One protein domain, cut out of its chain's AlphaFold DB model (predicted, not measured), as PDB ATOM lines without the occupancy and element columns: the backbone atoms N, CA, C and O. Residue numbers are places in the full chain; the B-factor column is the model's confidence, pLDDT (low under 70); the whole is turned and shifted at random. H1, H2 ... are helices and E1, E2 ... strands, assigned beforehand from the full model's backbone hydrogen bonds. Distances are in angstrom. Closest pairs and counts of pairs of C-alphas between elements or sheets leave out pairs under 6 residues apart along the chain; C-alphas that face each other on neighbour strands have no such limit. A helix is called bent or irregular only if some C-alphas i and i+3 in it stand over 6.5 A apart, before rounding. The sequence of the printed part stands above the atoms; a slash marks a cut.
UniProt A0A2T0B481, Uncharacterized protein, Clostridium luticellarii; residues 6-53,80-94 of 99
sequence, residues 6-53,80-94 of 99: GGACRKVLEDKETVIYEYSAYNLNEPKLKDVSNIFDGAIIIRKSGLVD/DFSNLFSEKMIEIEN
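This is residues 6 to 53 and 80 to 94 of the 99 residues of an uncharacterized protein of Clostridium luticellarii (UniProt A0A2T0B481). A single twisted sheet of four antiparallel strands forms the body, and the long E1 and E2 hairpin runs on beyond the shorter E3 and E4. The short helix H1 packs over E2, while H2 sits by the E4 edge and only grazes the sheet. The printed part has 63 residues with four named strands and two named helices, in the order E1 E2 H1 E3 H2 E4; the sheet order is E1, E2, E3, E4, and the class is mixed, helices and strands. The whole is loose, with a radius of gyration of the C-alphas of 14.1 A, and elongated, spanning 41 by 24 by 18 A.

E2, residues 18 to 27, is 29.9 A long. E1, residues 6 to 14, is 24.7 A long and begins at C-alpha 6 (135.784, 120.011, 103.611). E3 is residues 42 to 47, 16.8 A, and E4 is residues 90 to 93, 10.2 A, ending at C-alpha 93 (135.246, 136.342, 110.417). H1 is residues 35 to 38, 6.9 A, and only just irregular, with C-alphas 35 and 38 6.9 A apart. H2 is residues 81 to 86, 8.6 A.

The sheet is twisted, its C-alphas lying up to 4.1 A off the best plane. E1 and E2, a hairpin, are antiparallel at 164 degrees, with N 8 and O 24 within hydrogen-bond range at 3.0 A. E2 and E3 are antiparallel at 152 degrees, with N 21 and O 44 at 2.9 A. E3 and E4 are antiparallel at 167 degrees, with N 45 and O 91 at 2.8 A. E1 and E4, the edge strands, are apart. H1 is on the sheet over E2, at a height of 8.3 A; the closest C-alphas of the two are those of Ser 24 and Ser 37, 7.0 A apart. H2 only grazes the sheet with residues 81 to 85; its closest C-alpha to E4 is that of Leu 84, 5.9 A from that of Ile 90. H1 and H2 are apart. In H2 every O i to N i+4 pair is within hydrogen-bond range; H1 is too short for such a pair, and its one O i to N i+3 pair is not within range.

The C-alphas of Pro 31 and Asp 53, the two farthest apart, are 42.2 A apart. Residues 54 to 79 are not printed, and C-alphas 53 and 80 are 13.0 A apart across this cut. Of the links printed whole, none is long. Mean pLDDT of the printed part is 83.3; residues 31 to 38 are under 70.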
ATOM      1  N   GLY A   6     134.984 120.296 102.431       80.88
ATOM      2  CA  GLY A   6     135.784 120.011 103.611       80.88
ATOM      3  C   GLY A   6     135.810 121.230 104.522       80.88
ATOM      4  O   GLY A   6     135.722 122.366 104.056       80.88
ATOM      5  N   GLY A   7     135.937 120.990 105.820       85.06
ATOM      6  CA  GLY A   7     136.173 122.045 106.790       85.06
ATOM      7  C   GLY A   7     136.912 121.500 107.998       85.06
ATOM      8  O   GLY A   7     136.747 120.333 108.361       85.06
ATOM      9  N   ALA A   8     137.736 122.344 108.603       86.06
ATOM     10  CA  ALA A   8     138.441 122.044 109.837       86.06
ATOM     11  C   ALA A   8     138.274 123.211 110.809       86.06
ATOM     12  O   ALA A   8     138.138 124.361 110.407       86.06
ATOM     13  N   CYS A   9     138.273 122.914 112.103       88.69
ATOM     14  CA  CYS A   9     138.168 123.920 113.150       88.69
ATOM     15  C   CYS A   9     139.056 123.511 114.319       88.69
ATOM     16  O   CYS A   9     139.109 122.332 114.686       88.69
ATOM     17  N   ARG A  10     139.756 124.482 114.902       91.19
ATOM     18  CA  ARG A  10     140.580 124.287 116.090       91.19
ATOM     19  C   ARG A  10     140.347 125.412 117.084       91.19
ATOM     20  O   ARG A  10     140.145 126.563 116.714       91.19
ATOM     21  N   LYS A  11     140.407 125.070 118.366       93.94
ATOM     22  CA  LYS A  11     140.367 126.049 119.451       93.94
ATOM     23  C   LYS A  11     141.766 126.619 119.647       93.94
ATOM     24  O   LYS A  11     142.698 125.844 119.859       93.94
ATOM     25  N   VAL A  12     141.896 127.938 119.584       92.88
ATOM     26  CA  VAL A  12     143.194 128.621 119.697       92.88
ATOM     27  C   VAL A  12     143.368 129.240 121.069       92.88
ATOM     28  O   VAL A  12     144.418 129.075 121.684       92.88
ATOM     29  N   LEU A  13     142.320 129.889 121.571       92.31
ATOM     30  CA  LEU A  13     142.343 130.542 122.870       92.31
ATOM     31  C   LEU A  13     141.042 130.273 123.619       92.31
ATOM     32  O   LEU A  13     139.956 130.248 123.039       92.31
ATOM     33  N   GLU A  14     141.160 130.076 124.924       93.31
ATOM     34  CA  GLU A  14     140.022 129.988 125.820       93.31
ATOM     35  C   GLU A  14     140.351 130.681 127.132       93.31
ATOM     36  O   GLU A  14     141.196 130.219 127.897       93.31
ATOM     37  N   ASP A  15     139.605 131.742 127.404       92.31
ATOM     38  CA  ASP A  15     139.620 132.454 128.667       92.31
ATOM     39  C   ASP A  15     138.315 132.206 129.438       92.31
ATOM     40  O   ASP A  15     137.421 131.454 129.024       92.31
ATOM     41  N   LYS A  16     138.192 132.837 130.608       88.12
ATOM     42  CA  LYS A  16     136.964 132.777 131.417       88.12
ATOM     43  C   LYS A  16     135.769 133.424 130.722       88.12
ATOM     44  O   LYS A  16     134.646 132.997 130.956       88.12
ATOM     45  N   GLU A  17     136.016 134.418 129.874       89.31
ATOM     46  CA  GLU A  17     134.969 135.222 129.240       89.31
ATOM     47  C   GLU A  17     134.795 134.920 127.753       89.31
ATOM     48  O   GLU A  17     133.680 135.012 127.254       89.31
ATOM     49  N   THR A  18     135.857 134.536 127.040       90.75
ATOM     50  CA  THR A  18     135.835 134.402 125.576       90.75
ATOM     51  C   THR A  18     136.502 133.105 125.130       90.75
ATOM     52  O   THR A  18     137.459 132.640 125.749       90.75
ATOM     53  N   VAL A  19     135.995 132.511 124.053       93.00
ATOM     54  CA  VAL A  19     136.639 131.412 123.327       93.00
ATOM     55  C   VAL A  19     136.842 131.837 121.885       93.00
ATOM     56  O   VAL A  19     135.927 132.376 121.267       93.00
ATOM     57  N   ILE A  20     138.033 131.570 121.358       93.44
ATOM     58  CA  ILE A  20     138.393 131.855 119.972       93.44
ATOM     59  C   ILE A  20     138.723 130.541 119.276       93.44
ATOM     60  O   ILE A  20     139.580 129.762 119.720       93.44
ATOM     61  N   TYR A  21     138.041 130.317 118.164       93.00
ATOM     62  CA  TYR A  21     138.310 129.234 117.241       93.00
ATOM     63  C   TYR A  21     138.828 129.807 115.937       93.00
ATOM     64  O   TYR A  21     138.326 130.822 115.467       93.00
ATOM     65  N   GLU A  22     139.778 129.114 115.331       93.12
ATOM     66  CA  GLU A  22     140.090 129.335 113.929       93.12
ATOM     67  C   GLU A  22     139.512 128.182 113.119       93.12
ATOM     68  O   GLU A  22     139.566 127.014 113.532       93.12
ATOM     69  N   TYR A  23     138.963 128.503 111.957       90.31
ATOM     70  CA  TYR A  23     138.363 127.524 111.071       90.31
ATOM     71  C   TYR A  23     138.788 127.742 109.625       90.31
ATOM     72  O   TYR A  23     139.233 128.813 109.221       90.31
ATOM     73  N   SER A  24     138.653 126.676 108.850       86.94
ATOM     74  CA  SER A  24     138.897 126.655 107.421       86.94
ATOM     75  C   SER A  24     137.749 125.933 106.729       86.94
ATOM     76  O   SER A  24     137.185 124.971 107.257       86.94
ATOM     77  N   ALA A  25     137.396 126.400 105.537       84.94
ATOM     78  CA  ALA A  25     136.487 125.715 104.628       84.94
ATOM     79  C   ALA A  25     137.172 125.582 103.268       84.94
ATOM     80  O   ALA A  25     137.970 126.434 102.888       84.94
ATOM     81  N   TYR A  26     136.924 124.500 102.537       81.12
ATOM     82  CA  TYR A  26     137.522 124.305 101.218       81.12
ATOM     83  C   TYR A  26     136.728 123.322 100.358       81.12
ATOM     84  O   TYR A  26     136.031 122.427 100.840       81.12
ATOM     85  N   ASN A  27     136.846 123.482  99.041       80.38
ATOM     86  CA  ASN A  27     136.220 122.606  98.060       80.38
ATOM     87  C   ASN A  27     137.101 121.369  97.819       80.38
ATOM     88  O   ASN A  27     138.178 121.464  97.237       80.38
ATOM     89  N   LEU A  28     136.630 120.187  98.223       76.62
ATOM     90  CA  LEU A  28     137.349 118.917  98.050       76.62
ATOM     91  C   LEU A  28     137.484 118.496  96.581       76.62
ATOM     92  O   LEU A  28     138.333 117.660  96.260       76.62
ATOM     93  N   ASN A  29     136.661 119.062  95.693       78.56
ATOM     94  CA  ASN A  29     136.753 118.799  94.260       78.56
ATOM     95  C   ASN A  29     137.946 119.519  93.616       78.56
ATOM     96  O   ASN A  29     138.336 119.162  92.506       78.56
ATOM     97  N   GLU A  30     138.532 120.512  94.291       73.12
ATOM     98  CA  GLU A  30     139.706 121.226  93.807       73.12
ATOM     99  C   GLU A  30     140.982 120.605  94.387       73.12
ATOM    100  O   GLU A  30     141.260 120.742  95.581       73.12
ATOM    101  N   PRO A  31     141.808 119.931  93.566       67.62
ATOM    102  CA  PRO A  31     142.989 119.229  94.062       67.62
ATOM    103  C   PRO A  31     144.019 120.171  94.699       67.62
ATOM    104  O   PRO A  31     144.702 119.755  95.626       67.62
ATOM    105  N   LYS A  32     144.079 121.440  94.268       65.50
ATOM    106  CA  LYS A  32     144.957 122.472  94.851       65.50
ATOM    107  C   LYS A  32     144.596 122.822  96.297       65.50
ATOM    108  O   LYS A  32     145.464 123.244  97.049       65.50
ATOM    109  N   LEU A  33     143.329 122.652  96.680       61.22
ATOM    110  CA  LEU A  33     142.825 123.004  98.008       61.22
ATOM    111  C   LEU A  33     142.925 121.850  99.016       61.22
ATOM    112  O   LEU A  33     142.708 122.066 100.206       61.22
ATOM    113  N   LYS A  34     143.304 120.637  98.586       59.03
ATOM    114  CA  LYS A  34     143.563 119.518  99.510       59.03
ATOM    115  C   LYS A  34     144.721 119.819 100.466       59.03
ATOM    116  O   LYS A  34     144.624 119.494 101.648       59.03
ATOM    117  N   ASP A  35     145.752 120.508  99.980       59.16
ATOM    118  CA  ASP A  35     146.913 120.927 100.780       59.16
ATOM    119  C   ASP A  35     146.638 122.203 101.604       59.16
ATOM    120  O   ASP A  35     147.279 122.443 102.626       59.16
ATOM    121  N   VAL A  36     145.630 122.989 101.204       57.28
ATOM    122  CA  VAL A  36     145.158 124.211 101.891       57.28
ATOM    123  C   VAL A  36     144.321 123.892 103.137       57.28
ATOM    124  O   VAL A  36     143.993 124.784 103.911       57.28
ATOM    125  N   SER A  37     144.055 122.611 103.405       58.03
ATOM    126  CA  SER A  37     143.377 122.123 104.618       58.03
ATOM    127  C   SER A  37     143.997 122.605 105.943       58.03
ATOM    128  O   SER A  37     143.333 122.549 106.978       58.03
ATOM    129  N   ASN A  38     145.227 123.131 105.911       63.66
ATOM    130  CA  ASN A  38     145.948 123.686 107.058       63.66
ATOM    131  C   ASN A  38     145.904 125.223 107.180       63.66
ATOM    132  O   ASN A  38     146.476 125.756 108.132       63.66
ATOM    133  N   ILE A  39     145.284 125.946 106.240       75.88
ATOM    134  CA  ILE A  39     145.134 127.404 106.335       75.88
ATOM    135  C   ILE A  39     143.871 127.697 107.139       75.88
ATOM    136  O   ILE A  39     142.763 127.539 106.639       75.88
ATOM    137  N   PHE A  40     144.060 128.080 108.397       81.50
ATOM    138  CA  PHE A  40     143.001 128.493 109.312       81.50
ATOM    139  C   PHE A  40     142.952 130.021 109.344       81.50
ATOM    140  O   PHE A  40     143.647 130.646 110.139       81.50
ATOM    141  N   ASP A  41     142.204 130.611 108.418       85.94
ATOM    142  CA  ASP A  41     142.119 132.061 108.211       85.94
ATOM    143  C   ASP A  41     140.757 132.660 108.584       85.94
ATOM    144  O   ASP A  41     140.633 133.877 108.671       85.94
ATOM    145  N   GLY A  42     139.746 131.822 108.824       88.69
ATOM    146  CA  GLY A  42     138.496 132.244 109.442       88.69
ATOM    147  C   GLY A  42     138.596 132.203 110.964       88.69
ATOM    148  O   GLY A  42     139.249 131.317 111.523       88.69
ATOM    149  N   ALA A  43     137.898 133.108 111.643       91.44
ATOM    150  CA  ALA A  43     137.840 133.158 113.100       91.44
ATOM    151  C   ALA A  43     136.392 133.126 113.599       91.44
ATOM    152  O   ALA A  43     135.500 133.738 113.019       91.44
ATOM    153  N   ILE A  44     136.151 132.406 114.691       92.69
ATOM    154  CA  ILE A  44     134.881 132.415 115.419       92.69
ATOM    155  C   ILE A  44     135.195 132.828 116.848       92.69
ATOM    156  O   ILE A  44     135.890 132.116 117.577       92.69
ATOM    157  N   ILE A  45     134.662 133.974 117.248       91.88
ATOM    158  CA  ILE A  45     134.845 134.554 118.571       91.88
ATOM    159  C   ILE A  45     133.517 134.431 119.306       91.88
ATOM    160  O   ILE A  45     132.495 134.942 118.856       91.88
ATOM    161  N   ILE A  46     133.528 133.734 120.440       91.50
ATOM    162  CA  ILE A  46     132.332 133.492 121.247       91.50
ATOM    163  C   ILE A  46     132.571 134.020 122.651       91.50
ATOM    164  O   ILE A  46     133.442 133.531 123.374       91.50
ATOM    165  N   ARG A  47     131.753 134.982 123.068       89.38
ATOM    166  CA  ARG A  47     131.701 135.458 124.448       89.38
ATOM    167  C   ARG A  47     130.804 134.534 125.261       89.38
ATOM    168  O   ARG A  47     129.606 134.418 125.012       89.38
ATOM    169  N   LYS A  48     131.387 133.892 126.271       85.88
ATOM    170  CA  LYS A  48     130.711 132.960 127.184       85.88
ATOM    171  C   LYS A  48     129.575 133.624 127.959       85.88
ATOM    172  O   LYS A  48     128.639 132.935 128.330       85.88
ATOM    173  N   SER A  49     129.626 134.945 128.155       83.31
ATOM    174  CA  SER A  49     128.555 135.720 128.794       83.31
ATOM    175  C   SER A  49     127.212 135.631 128.067       83.31
ATOM    176  O   SER A  49     126.179 135.767 128.711       83.31
ATOM    177  N   GLY A  50     127.219 135.425 126.746       74.94
ATOM    178  CA  GLY A  50     125.997 135.262 125.956       74.94
ATOM    179  C   GLY A  50     125.466 133.827 125.932       74.94
ATOM    180  O   GLY A  50     124.351 133.593 125.478       74.94
ATOM    181  N   LEU A  51     126.241 132.846 126.401       79.69
ATOM    182  CA  LEU A  51     125.808 131.454 126.413       79.69
ATOM    183  C   LEU A  51     125.044 131.153 127.702       79.69
ATOM    184  O   LEU A  51     125.494 131.463 128.804       79.69
ATOM    185  N   VAL A  52     123.885 130.521 127.552       78.12
ATOM    186  CA  VAL A  52     123.055 130.088 128.677       78.12
ATOM    187  C   VAL A  52     123.490 128.687 129.099       78.12
ATOM    188  O   VAL A  52     123.551 127.767 128.280       78.12
ATOM    189  N   ASP A  53     123.794 128.522 130.386       73.69
ATOM    190  CA  ASP A  53     124.101 127.211 130.953       73.69
ATOM    191  C   ASP A  53     122.880 126.282 130.888       73.69
ATOM    192  O   ASP A  53     121.728 126.697 131.001       73.69
ATOM    193  N   ASP A  80     118.687 131.577 121.588       84.50
ATOM    194  CA  ASP A  80     118.386 132.454 120.458       84.50
ATOM    195  C   ASP A  80     119.670 133.070 119.889       84.50
ATOM    196  O   ASP A  80     120.124 134.145 120.289       84.50
ATOM    197  N   PHE A  81     120.257 132.370 118.920       82.25
ATOM    198  CA  PHE A  81     121.463 132.818 118.229       82.25
ATOM    199  C   PHE A  81     121.281 134.154 117.496       82.25
ATOM    200  O   PHE A  81     122.255 134.889 117.345       82.25
ATOM    201  N   SER A  82     120.062 134.509 117.077       85.50
ATOM    202  CA  SER A  82     119.796 135.755 116.340       85.50
ATOM    203  C   SER A  82     120.126 136.981 117.191       85.50
ATOM    204  O   SER A  82     120.761 137.933 116.720       85.50
ATOM    205  N   ASN A  83     119.757 136.929 118.472       85.56
ATOM    206  CA  ASN A  83     120.080 137.983 119.431       85.56
ATOM    207  C   ASN A  83     121.577 137.991 119.747       85.56
ATOM    208  O   ASN A  83     122.179 139.059 119.793       85.56
ATOM    209  N   LEU A  84     122.212 136.819 119.856       85.38
ATOM    210  CA  LEU A  84     123.651 136.727 120.130       85.38
ATOM    211  C   LEU A  84     124.521 137.334 119.025       85.38
ATOM    212  O   LEU A  84     125.531 137.974 119.330       85.38
ATOM    213  N   PHE A  85     124.131 137.179 117.758       86.44
ATOM    214  CA  PHE A  85     124.789 137.870 116.648       86.44
ATOM    215  C   PHE A  85     124.530 139.381 116.685       86.44
ATOM    216  O   PHE A  85     125.450 140.169 116.471       86.44
ATOM    217  N   SER A  86     123.300 139.795 117.009       86.44
ATOM    218  CA  SER A  86     122.925 141.214 117.098       86.44
ATOM    219  C   SER A  86     123.682 141.950 118.212       86.44
ATOM    220  O   SER A  86     124.118 143.086 118.029       86.44
ATOM    221  N   GLU A  87     123.896 141.287 119.348       87.50
ATOM    222  CA  GLU A  87     124.623 141.808 120.511       87.50
ATOM    223  C   GLU A  87     126.150 141.672 120.397       87.50
ATOM    224  O   GLU A  87     126.870 142.060 121.319       87.50
ATOM    225  N   LYS A  88     126.665 141.132 119.281       85.56
ATOM    226  CA  LYS A  88     128.097 140.843 119.076       85.56
ATOM    227  C   LYS A  88     128.697 139.941 120.165       85.56
ATOM    228  O   LYS A  88     129.865 140.059 120.540       85.56
ATOM    229  N   MET A  89     127.881 139.033 120.696       86.44
ATOM    230  CA  MET A  89     128.342 137.969 121.590       86.44
ATOM    231  C   MET A  89     129.005 136.842 120.796       86.44
ATOM    232  O   MET A  89     129.897 136.171 121.314       86.44
ATOM    233  N   ILE A  90     128.587 136.653 119.543       90.00
ATOM    234  CA  ILE A  90     129.230 135.767 118.576       90.00
ATOM    235  C   ILE A  90     129.641 136.607 117.371       90.00
ATOM    236  O   ILE A  90     128.800 137.247 116.740       90.00
ATOM    237  N   GLU A  91     130.926 136.582 117.044       90.56
ATOM    238  CA  GLU A  91     131.485 137.223 115.858       90.56
ATOM    239  C   GLU A  91     132.138 136.148 114.987       90.56
ATOM    240  O   GLU A  91     132.833 135.260 115.488       90.56
ATOM    241  N   ILE A  92     131.867 136.195 113.683       90.62
ATOM    242  CA  ILE A  92     132.412 135.257 112.701       90.62
ATOM    243  C   ILE A  92     133.131 136.075 111.638       90.62
ATOM    244  O   ILE A  92     132.516 136.886 110.943       90.62
ATOM    245  N   GLU A  93     134.427 135.839 111.507       89.94
ATOM    246  CA  GLU A  93     135.246 136.342 110.417       89.94
ATOM    247  C   GLU A  93     135.368 135.252 109.359       89.94
ATOM    248  O   GLU A  93     135.837 134.143 109.630       89.94
ATOM    249  N   ASN A  94     134.904 135.568 108.150       88.25
ATOM    250  CA  ASN A  94     134.859 134.608 107.061       88.25
ATOM    251  C   ASN A  94     136.261 134.234 106.578       88.25
ATOM    252  O   ASN A  94     137.101 135.092 106.320       88.25
TER     253      ASN A  94